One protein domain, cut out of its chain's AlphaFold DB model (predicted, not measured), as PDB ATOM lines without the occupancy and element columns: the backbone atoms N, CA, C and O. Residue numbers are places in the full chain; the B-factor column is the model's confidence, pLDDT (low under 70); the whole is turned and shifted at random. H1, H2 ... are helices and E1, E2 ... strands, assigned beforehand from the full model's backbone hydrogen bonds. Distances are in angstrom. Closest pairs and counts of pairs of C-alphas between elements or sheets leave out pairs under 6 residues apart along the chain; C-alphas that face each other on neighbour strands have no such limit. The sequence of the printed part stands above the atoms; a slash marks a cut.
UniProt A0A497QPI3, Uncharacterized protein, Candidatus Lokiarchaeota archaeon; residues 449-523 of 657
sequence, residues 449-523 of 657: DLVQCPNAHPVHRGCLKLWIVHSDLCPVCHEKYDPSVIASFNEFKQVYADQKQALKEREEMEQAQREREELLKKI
ATOM      1  N   ASP A 449     -49.912 -98.379  83.117       64.25
ATOM      2  CA  ASP A 449     -51.361 -98.326  82.855       64.25
ATOM      3  C   ASP A 449     -51.731 -98.549  81.372       64.25
ATOM      4  O   ASP A 449     -52.835 -98.997  81.066       64.25
ATOM      5  N   LEU A 450     -50.816 -98.249  80.444       78.81
ATOM      6  CA  LEU A 450     -51.012 -98.380  79.000       78.81
ATOM      7  C   LEU A 450     -50.707 -99.802  78.507       78.81
ATOM      8  O   LEU A 450     -49.550-100.206  78.434       78.81
ATOM      9  N   VAL A 451     -51.739-100.515  78.052       83.31
ATOM     10  CA  VAL A 451     -51.604-101.742  77.250       83.31
ATOM     11  C   VAL A 451     -52.097-101.469  75.827       83.31
ATOM     12  O   VAL A 451     -53.077-100.751  75.637       83.31
ATOM     13  N   GLN A 452     -51.436-102.034  74.815       82.25
ATOM     14  CA  GLN A 452     -51.837-101.922  73.408       82.25
ATOM     15  C   GLN A 452     -52.034-103.307  72.775       82.25
ATOM     16  O   GLN A 452     -51.424-104.288  73.196       82.25
ATOM     17  N   CYS A 453     -52.902-103.392  71.763       83.94
ATOM     18  CA  CYS A 453     -52.959-104.552  70.863       83.94
ATOM     19  C   CYS A 453     -51.913-104.419  69.729       83.94
ATOM     20  O   CYS A 453     -51.340-103.338  69.574       83.94
ATOM     21  N   PRO A 454     -51.692-105.451  68.885       84.06
ATOM     22  CA  PRO A 454     -50.751-105.372  67.757       84.06
ATOM     23  C   PRO A 454     -51.022-104.203  66.797       84.06
ATOM     24  O   PRO A 454     -50.096-103.599  66.271       84.06
ATOM     25  N   ASN A 455     -52.293-103.820  66.639       84.00
ATOM     26  CA  ASN A 455     -52.729-102.661  65.855       84.00
ATOM     27  C   ASN A 455     -52.771-101.357  66.689       84.00
ATOM     28  O   ASN A 455     -53.663-100.537  66.493       84.00
ATOM     29  N   ALA A 456     -51.879-101.206  67.675       83.56
ATOM     30  CA  ALA A 456     -51.661-100.029  68.535       83.56
ATOM     31  C   ALA A 456     -52.862 -99.462  69.338       83.56
ATOM     32  O   ALA A 456     -52.710 -98.444  70.015       83.56
ATOM     33  N   HIS A 457     -54.042-100.097  69.328       86.69
ATOM     34  CA  HIS A 457     -55.223 -99.603  70.052       86.69
ATOM     35  C   HIS A 457     -54.970 -99.597  71.573       86.69
ATOM     36  O   HIS A 457     -54.710-100.668  72.131       86.69
ATOM     37  N   PRO A 458     -55.054 -98.437  72.254       85.75
ATOM     38  CA  PRO A 458     -54.623 -98.300  73.642       85.75
ATOM     39  C   PRO A 458     -55.760 -98.553  74.644       85.75
ATOM     40  O   PRO A 458     -56.901 -98.124  74.458       85.75
ATOM     41  N   VAL A 459     -55.451 -99.254  75.733       85.62
ATOM     42  CA  VAL A 459     -56.410 -99.692  76.755       85.62
ATOM     43  C   VAL A 459     -55.760 -99.629  78.142       85.62
ATOM     44  O   VAL A 459     -54.623-100.063  78.308       85.62
ATOM     45  N   HIS A 460     -56.486 -99.136  79.153       87.31
ATOM     46  CA  HIS A 460     -56.038 -99.210  80.551       87.31
ATOM     47  C   HIS A 460     -55.850-100.669  80.992       87.31
ATOM     48  O   HIS A 460     -56.754-101.488  80.788       87.31
ATOM     49  N   ARG A 461     -54.761-100.986  81.703       84.00
ATOM     50  CA  ARG A 461     -54.500-102.325  82.270       84.00
ATOM     51  C   ARG A 461     -55.688-102.835  83.104       84.00
ATOM     52  O   ARG A 461     -56.085-103.993  82.974       84.00
ATOM     53  N   GLY A 462     -56.328-101.951  83.877       82.00
ATOM     54  CA  GLY A 462     -57.553-102.244  84.636       82.00
ATOM     55  C   GLY A 462     -58.818-102.470  83.789       82.00
ATOM     56  O   GLY A 462     -59.654-103.296  84.153       82.00
ATOM     57  N   CYS A 463     -58.961-101.806  82.636       85.00
ATOM     58  CA  CYS A 463     -60.079-102.049  81.716       85.00
ATOM     59  C   CYS A 463     -59.901-103.362  80.945       85.00
ATOM     60  O   CYS A 463     -60.857-104.128  80.806       85.00
ATOM     61  N   LEU A 464     -58.676-103.658  80.495       86.81
ATOM     62  CA  LEU A 464     -58.361-104.921  79.829       86.81
ATOM     63  C   LEU A 464     -58.581-106.115  80.767       86.81
ATOM     64  O   LEU A 464     -59.154-107.112  80.339       86.81
ATOM     65  N   LYS A 465     -58.234-105.984  82.056       85.69
ATOM     66  CA  LYS A 465     -58.493-106.997  83.093       85.69
ATOM     67  C   LYS A 465     -59.954-107.465  83.123       85.69
ATOM     68  O   LYS A 465     -60.197-108.658  83.247       85.69
ATOM     69  N   LEU A 466     -60.920-106.552  82.983       83.69
ATOM     70  CA  LEU A 466     -62.349-106.894  82.937       83.69
ATOM     71  C   LEU A 466     -62.777-107.456  81.572       83.69
ATOM     72  O   LEU A 466     -63.584-108.378  81.512       83.69
ATOM     73  N   TRP A 467     -62.231-106.930  80.474       86.50
ATOM     74  CA  TRP A 467     -62.569-107.371  79.116       86.50
ATOM     75  C   TRP A 467     -62.070-108.784  78.794       86.50
ATOM     76  O   TRP A 467     -62.792-109.577  78.188       86.50
ATOM     77  N   ILE A 468     -60.860-109.127  79.238       86.69
ATOM     78  CA  ILE A 468     -60.168-110.373  78.879       86.69
ATOM     79  C   ILE A 468     -60.817-111.634  79.478       86.69
ATOM     80  O   ILE A 468     -60.579-112.749  79.024       86.69
ATOM     81  N   VAL A 469     -61.695-111.455  80.468       85.06
ATOM     82  CA  VAL A 469     -62.599-112.485  81.008       85.06
ATOM     83  C   VAL A 469     -63.701-112.874  80.007       85.06
ATOM     84  O   VAL A 469     -64.246-113.975  80.079       85.06
ATOM     85  N   HIS A 470     -64.027-111.984  79.066       84.19
ATOM     86  CA  HIS A 470     -65.050-112.185  78.041       84.19
ATOM     87  C   HIS A 470     -64.461-112.464  76.651       84.19
ATOM     88  O   HIS A 470     -65.064-113.219  75.890       84.19
ATOM     89  N   SER A 471     -63.311-111.870  76.305       87.31
ATOM     90  CA  SER A 471     -62.651-112.073  75.009       87.31
ATOM     91  C   SER A 471     -61.156-111.738  75.039       87.31
ATOM     92  O   SER A 471     -60.764-110.660  75.483       87.31
ATOM     93  N   ASP A 472     -60.329-112.614  74.462       88.44
ATOM     94  CA  ASP A 472     -58.893-112.377  74.213       88.44
ATOM     95  C   ASP A 472     -58.619-111.453  73.005       88.44
ATOM     96  O   ASP A 472     -57.464-111.223  72.635       88.44
ATOM     97  N   LEU A 473     -59.675-110.938  72.366       89.44
ATOM     98  CA  LEU A 473     -59.605-110.092  71.175       89.44
ATOM     99  C   LEU A 473     -59.723-108.604  71.527       89.44
ATOM    100  O   LEU A 473     -60.473-108.214  72.425       89.44
ATOM    101  N   CYS A 474     -59.037-107.753  70.770       86.88
ATOM    102  CA  CYS A 474     -59.189-106.304  70.831       86.88
ATOM    103  C   CYS A 474     -60.627-105.887  70.452       86.88
ATOM    104  O   CYS A 474     -61.102-106.302  69.394       86.88
ATOM    105  N   PRO A 475     -61.310-105.022  71.233       84.06
ATOM    106  CA  PRO A 475     -62.697-104.611  70.965       84.06
ATOM    107  C   PRO A 475     -62.906-103.862  69.637       84.06
ATOM    108  O   PRO A 475     -64.044-103.711  69.206       84.06
ATOM    109  N   VAL A 476     -61.834-103.377  68.998       86.19
ATOM    110  CA  VAL A 476     -61.899-102.634  67.728       86.19
ATOM    111  C   VAL A 476     -61.534-103.531  66.549       86.19
ATOM    112  O   VAL A 476     -62.378-103.894  65.735       86.19
ATOM    113  N   CYS A 477     -60.259-103.912  66.462       88.12
ATOM    114  CA  CYS A 477     -59.719-104.642  65.318       88.12
ATOM    115  C   CYS A 477     -59.914-106.163  65.400       88.12
ATOM    116  O   CYS A 477     -59.550-106.851  64.457       88.12
ATOM    117  N   HIS A 478     -60.465-106.688  66.502       85.38
ATOM    118  CA  HIS A 478     -60.677-108.124  66.746       85.38
ATOM    119  C   HIS A 478     -59.400-108.990  66.724       85.38
ATOM    120  O   HIS A 478     -59.475-110.210  66.860       85.38
ATOM    121  N   GLU A 479     -58.227-108.361  66.644       87.94
ATOM    122  CA  GLU A 479     -56.924-109.011  66.727       87.94
ATOM    123  C   GLU A 479     -56.628-109.484  68.154       87.94
ATOM    124  O   GLU A 479     -57.048-108.844  69.126       87.94
ATOM    125  N   LYS A 480     -55.893-110.589  68.304       88.06
ATOM    126  CA  LYS A 480     -55.495-111.092  69.630       88.06
ATOM    127  C   LYS A 480     -54.483-110.162  70.301       88.06
ATOM    128  O   LYS A 480     -53.616-109.592  69.640       88.06
ATOM    129  N   TYR A 481     -54.561-110.046  71.624       86.50
ATOM    130  CA  TYR A 481     -53.457-109.485  72.409       86.50
ATOM    131  C   TYR A 481     -52.263-110.452  72.449       86.50
ATOM    132  O   TYR A 481     -52.404-111.648  72.193       86.50
ATOM    133  N   ASP A 482     -51.084-109.927  72.779       85.06
ATOM    134  CA  ASP A 482     -49.868-110.730  72.907       85.06
ATOM    135  C   ASP A 482     -50.014-111.820  73.999       85.06
ATOM    136  O   ASP A 482     -50.571-111.534  75.068       85.06
ATOM    137  N   PRO A 483     -49.512-113.056  73.789       83.00
ATOM    138  CA  PRO A 483     -49.610-114.135  74.773       83.00
ATOM    139  C   PRO A 483     -49.067-113.789  76.166       83.00
ATOM    140  O   PRO A 483     -49.633-114.255  77.153       83.00
ATOM    141  N   SER A 484     -48.029-112.953  76.276       84.19
ATOM    142  CA  SER A 484     -47.478-112.482  77.552       84.19
ATOM    143  C   SER A 484     -48.443-111.532  78.269       84.19
ATOM    144  O   SER A 484     -48.659-111.639  79.479       84.19
ATOM    145  N   VAL A 485     -49.096-110.636  77.520       84.38
ATOM    146  CA  VAL A 485     -50.146-109.753  78.053       84.38
ATOM    147  C   VAL A 485     -51.324-110.583  78.559       84.38
ATOM    148  O   VAL A 485     -51.755-110.378  79.696       84.38
ATOM    149  N   ILE A 486     -51.796-111.554  77.765       83.38
ATOM    150  CA  ILE A 486     -52.885-112.467  78.150       83.38
ATOM    151  C   ILE A 486     -52.499-113.276  79.398       83.38
ATOM    152  O   ILE A 486     -53.283-113.348  80.347       83.38
ATOM    153  N   ALA A 487     -51.282-113.830  79.435       84.62
ATOM    154  CA  ALA A 487     -50.780-114.612  80.560       84.62
ATOM    155  C   ALA A 487     -50.775-113.818  81.874       84.62
ATOM    156  O   ALA A 487     -51.162-114.362  82.909       84.62
ATOM    157  N   SER A 488     -50.456-112.518  81.825       84.12
ATOM    158  CA  SER A 488     -50.478-111.622  82.994       84.12
ATOM    159  C   SER A 488     -51.874-111.389  83.610       84.12
ATOM    160  O   SER A 488     -51.984-110.727  84.641       84.12
ATOM    161  N   PHE A 489     -52.937-111.947  83.014       86.56
ATOM    162  CA  PHE A 489     -54.296-111.964  83.562       86.56
ATOM    163  C   PHE A 489     -54.854-113.377  83.819       86.56
ATOM    164  O   PHE A 489     -56.000-113.490  84.254       86.56
ATOM    165  N   ASN A 490     -54.093-114.456  83.587       83.94
ATOM    166  CA  ASN A 490     -54.600-115.830  83.732       83.94
ATOM    167  C   ASN A 490     -55.066-116.153  85.161       83.94
ATOM    168  O   ASN A 490     -56.129-116.745  85.328       83.94
ATOM    169  N   GLU A 491     -54.338-115.697  86.183       84.88
ATOM    170  CA  GLU A 491     -54.748-115.821  87.589       84.88
ATOM    171  C   GLU A 491     -56.104-115.136  87.842       84.88
ATOM    172  O   GLU A 491     -57.001-115.711  88.454       84.88
ATOM    173  N   PHE A 492     -56.312-113.934  87.290       85.62
ATOM    174  CA  PHE A 492     -57.591-113.233  87.409       85.62
ATOM    175  C   PHE A 492     -58.724-113.936  86.647       85.62
ATOM    176  O   PHE A 492     -59.840-114.007  87.161       85.62
ATOM    177  N   LYS A 493     -58.450-114.491  85.456       84.38
ATOM    178  CA  LYS A 493     -59.420-115.318  84.718       84.38
ATOM    179  C   LYS A 493     -59.854-116.529  85.543       84.38
ATOM    180  O   LYS A 493     -61.047-116.813  85.592       84.38
ATOM    181  N   GLN A 494     -58.907-117.207  86.196       84.06
ATOM    182  CA  GLN A 494     -59.179-118.349  87.065       84.06
ATOM    183  C   GLN A 494     -60.025-117.932  88.275       84.06
ATOM    184  O   GLN A 494     -61.140-118.418  88.421       84.06
ATOM    185  N   VAL A 495     -59.580-116.942  89.058       86.62
ATOM    186  CA  VAL A 495     -60.327-116.444  90.229       86.62
ATOM    187  C   VAL A 495     -61.743-115.979  89.856       86.62
ATOM    188  O   VAL A 495     -62.691-116.238  90.596       86.62
ATOM    189  N   TYR A 496     -61.927-115.333  88.699       84.88
ATOM    190  CA  TYR A 496     -63.256-114.948  88.214       84.88
ATOM    191  C   TYR A 496     -64.107-116.162  87.801       84.88
ATOM    192  O   TYR A 496     -65.308-116.194  88.079       84.88
ATOM    193  N   ALA A 497     -63.517-117.164  87.140       84.69
ATOM    194  CA  ALA A 497     -64.211-118.398  86.775       84.69
ATOM    195  C   ALA A 497     -64.663-119.178  88.020       84.69
ATOM    196  O   ALA A 497     -65.827-119.575  88.091       84.69
ATOM    197  N   ASP A 498     -63.789-119.299  89.020       85.75
ATOM    198  CA  ASP A 498     -64.054-119.978  90.289       85.75
ATOM    199  C   ASP A 498     -65.151-119.250  91.087       85.75
ATOM    200  O   ASP A 498     -66.114-119.873  91.534       85.75
ATOM    201  N   GLN A 499     -65.098-117.912  91.176       86.12
ATOM    202  CA  GLN A 499     -66.175-117.107  91.775       86.12
ATOM    203  C   GLN A 499     -67.510-117.284  91.040       86.12
ATOM    204  O   GLN A 499     -68.555-117.449  91.672       86.12
ATOM    205  N   LYS A 500     -67.496-117.277  89.703       86.62
ATOM    206  CA  LYS A 500     -68.692-117.475  88.873       86.62
ATOM    207  C   LYS A 500     -69.269-118.885  89.007       86.62
ATOM    208  O   LYS A 500     -70.480-119.052  88.884       86.62
ATOM    209  N   GLN A 501     -68.431-119.887  89.255       83.19
ATOM    210  CA  GLN A 501     -68.857-121.260  89.497       83.19
ATOM    211  C   GLN A 501     -69.449-121.415  90.908       83.19
ATOM    212  O   GLN A 501     -70.584-121.870  91.034       83.19
ATOM    213  N   ALA A 502     -68.771-120.904  91.940       82.12
ATOM    214  CA  ALA A 502     -69.262-120.905  93.321       82.12
ATOM    215  C   ALA A 502     -70.576-120.113  93.510       82.12
ATOM    216  O   ALA A 502     -71.369-120.420  94.404       82.12
ATOM    217  N   LEU A 503     -70.837-119.101  92.672       84.06
ATOM    218  CA  LEU A 503     -72.126-118.400  92.634       84.06
ATOM    219  C   LEU A 503     -73.258-119.290  92.101       84.06
ATOM    220  O   LEU A 503     -74.295-119.369  92.754       84.06
ATOM    221  N   LYS A 504     -73.055-120.015  90.991       85.06
ATOM    222  CA  LYS A 504     -74.056-120.981  90.495       85.06
ATOM    223  C   LYS A 504     -74.325-122.084  91.509       85.06
ATOM    224  O   LYS A 504     -75.473-122.410  91.763       85.06
ATOM    225  N   GLU A 505     -73.272-122.643  92.103       79.81
ATOM    226  CA  GLU A 505     -73.398-123.712  93.099       79.81
ATOM    227  C   GLU A 505     -74.202-123.238  94.315       79.81
ATOM    228  O   GLU A 505     -75.017-123.988  94.848       79.81
ATOM    229  N   ARG A 506     -74.066-121.963  94.704       81.69
ATOM    230  CA  ARG A 506     -74.929-121.339  95.714       81.69
ATOM    231  C   ARG A 506     -76.377-121.201  95.242       81.69
ATOM    232  O   ARG A 506     -77.274-121.553  95.999       81.69
ATOM    233  N   GLU A 507     -76.618-120.722  94.023       87.56
ATOM    234  CA  GLU A 507     -77.970-120.587  93.454       87.56
ATOM    235  C   GLU A 507     -78.687-121.947  93.333       87.56
ATOM    236  O   GLU A 507     -79.856-122.066  93.712       87.56
ATOM    237  N   GLU A 508     -77.975-122.985  92.886       80.19
ATOM    238  CA  GLU A 508     -78.448-124.371  92.794       80.19
ATOM    239  C   GLU A 508     -78.715-124.973  94.185       80.19
ATOM    240  O   GLU A 508     -79.763-125.587  94.396       80.19
ATOM    241  N   MET A 509     -77.834-124.744  95.166       63.50
ATOM    242  CA  MET A 509     -78.038-125.180  96.555       63.50
ATOM    243  C   MET A 509     -79.211-124.460  97.229       63.50
ATOM    244  O   MET A 509     -80.013-125.098  97.912       63.50
ATOM    245  N   GLU A 510     -79.375-123.154  97.007       76.44
ATOM    246  CA  GLU A 510     -80.546-122.414  97.476       76.44
ATOM    247  C   GLU A 510     -81.838-122.895  96.799       76.44
ATOM    248  O   GLU A 510     -82.878-122.979  97.453       76.44
ATOM    249  N   GLN A 511     -81.809-123.218  95.500       75.06
ATOM    250  CA  GLN A 511     -82.965-123.803  94.820       75.06
ATOM    251  C   GLN A 511     -83.301-125.181  95.404       75.06
ATOM    252  O   GLN A 511     -84.453-125.411  95.770       75.06
ATOM    253  N   ALA A 512     -82.310-126.055  95.585       58.28
ATOM    254  CA  ALA A 512     -82.493-127.357  96.218       58.28
ATOM    255  C   ALA A 512     -83.029-127.233  97.658       58.28
ATOM    256  O   ALA A 512     -83.861-128.040  98.077       58.28
ATOM    257  N   GLN A 513     -82.623-126.200  98.409       57.28
ATOM    258  CA  GLN A 513     -83.206-125.889  99.716       57.28
ATOM    259  C   GLN A 513     -84.665-125.416  99.597       57.28
ATOM    260  O   GLN A 513     -85.515-125.917 100.332       57.28
ATOM    261  N   ARG A 514     -84.993-124.506  98.670       70.69
ATOM    262  CA  ARG A 514     -86.377-124.042  98.446       70.69
ATOM    263  C   ARG A 514     -87.306-125.196  98.051       70.69
ATOM    264  O   ARG A 514     -88.397-125.319  98.609       70.69
ATOM    265  N   GLU A 515     -86.855-126.089  97.172       66.94
ATOM    266  CA  GLU A 515     -87.577-127.309  96.788       66.94
ATOM    267  C   GLU A 515     -87.718-128.286  97.969       66.94
ATOM    268  O   GLU A 515     -88.811-128.808  98.210       66.94
ATOM    269  N   ARG A 516     -86.659-128.483  98.772       53.44
ATOM    270  CA  ARG A 516     -86.706-129.252 100.032       53.44
ATOM    271  C   ARG A 516     -87.747-128.677 100.994       53.44
ATOM    272  O   ARG A 516     -88.527-129.439 101.557       53.44
ATOM    273  N   GLU A 517     -87.791-127.361 101.176       59.66
ATOM    274  CA  GLU A 517     -88.753-126.688 102.052       59.66
ATOM    275  C   GLU A 517     -90.196-126.779 101.541       59.66
ATOM    276  O   GLU A 517     -91.117-126.936 102.344       59.66
ATOM    277  N   GLU A 518     -90.428-126.708 100.227       70.62
ATOM    278  CA  GLU A 518     -91.762-126.915  99.651       70.62
ATOM    279  C   GLU A 518     -92.221-128.376  99.792       70.62
ATOM    280  O   GLU A 518     -93.383-128.639 100.105       70.62
ATOM    281  N   LEU A 519     -91.305-129.337  99.636       59.50
ATOM    282  CA  LEU A 519     -91.570-130.747  99.928       59.50
ATOM    283  C   LEU A 519     -91.844-130.974 101.421       59.50
ATOM    284  O   LEU A 519     -92.771-131.710 101.744       59.50
ATOM    285  N   LEU A 520     -91.129-130.295 102.328       54.53
ATOM    286  CA  LEU A 520     -91.411-130.312 103.770       54.53
ATOM    287  C   LEU A 520     -92.801-129.744 104.093       54.53
ATOM    288  O   LEU A 520     -93.515-130.333 104.896       54.53
ATOM    289  N   LYS A 521     -93.232-128.668 103.422       57.66
ATOM    290  CA  LYS A 521     -94.593-128.100 103.550       57.66
ATOM    291  C   LYS A 521     -95.693-129.031 103.006       57.66
ATOM    292  O   LYS A 521     -96.860-128.843 103.336       57.66
ATOM    293  N   LYS A 522     -95.329-130.038 102.200       60.59
ATOM    294  CA  LYS A 522     -96.209-131.132 101.740       60.59
ATOM    295  C   LYS A 522     -96.133-132.380 102.633       60.59
ATOM    296  O   LYS A 522     -96.940-133.293 102.451       60.59
ATOM    297  N   ILE A 523     -95.209-132.442 103.597       61.47
ATOM    298  CA  ILE A 523     -95.285-133.423 104.684       61.47
ATOM    299  C   ILE A 523     -96.395-132.970 105.627       61.47
ATOM    300  O   ILE A 523     -96.470-131.808 106.013       61.47
TER     301      ILE A 523
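This is residues 449 to 523 of the 657 residues of an uncharacterized protein of Candidatus Lokiarchaeota archaeon (UniProt A0A497QPI3). A small compact head has one long helix, H3, running out of it like a handle, with residues 498 to 523 sticking out free. The head holds a short strand hairpin, E1 and E2, the short helices H1 and H2, a loop from 468 to 482, and the first part of H3. The printed part has 75 residues, with two named strands and three named helices in the order E1, E2, H1, H2, H3; the sheet E1 - E2 is antiparallel and the class is mostly helix. The whole is extended, with a radius of gyration of the C-alphas of 19.7 A and spans of 66 by 22 by 18 A, the length made by H3.

Start at E1, residues 450 to 452, and E2, residues 458 to 460, an antiparallel hairpin at 136 degrees; look for N 451 and O 459, 2.9 A apart, and N 459 and O 451, 2.8 A apart, both within hydrogen-bond range. Next comes H1, residues 461 to 467; its closest C-alpha to E1 is Arg 461, 5.8 A from that of Val 451. H1 and H3, residues 490 to 521, are close but not clearly touching: their closest C-alphas, Lys 465 and Phe 492, are 7.6 A apart. They run the same way at a steep tilt of 42 degrees. H2, residues 483 to 487, and H3 meet only through their link, and H1 and H2 are apart. Every O i to N i+4 pair is within hydrogen-bond range in H2 and H3, and 2 of 3 are in H1.

Find C-alpha 450 at (-51.012, -98.380, 79.000), where E1 begins; E1 spans 6.7 A and E2 7.1 A. H1 spans 10.0 A and H2 5.9 A. From C-alpha 490 at (-54.600, -115.830, 83.732), H3 runs 46.3 A to C-alpha 521 at (-94.593, -128.100, 103.550).

The C-alphas of Ala 456 and Ile 523, the two farthest apart, are 65.8 A from each other. The printed part has no cut, and the link H1 to H2, 15 residues, is long. Mean pLDDT of the printed part is 80.3; look for values under 70 at residues 449, 509, 512 to 513, 515 to 517 and 519 to 523.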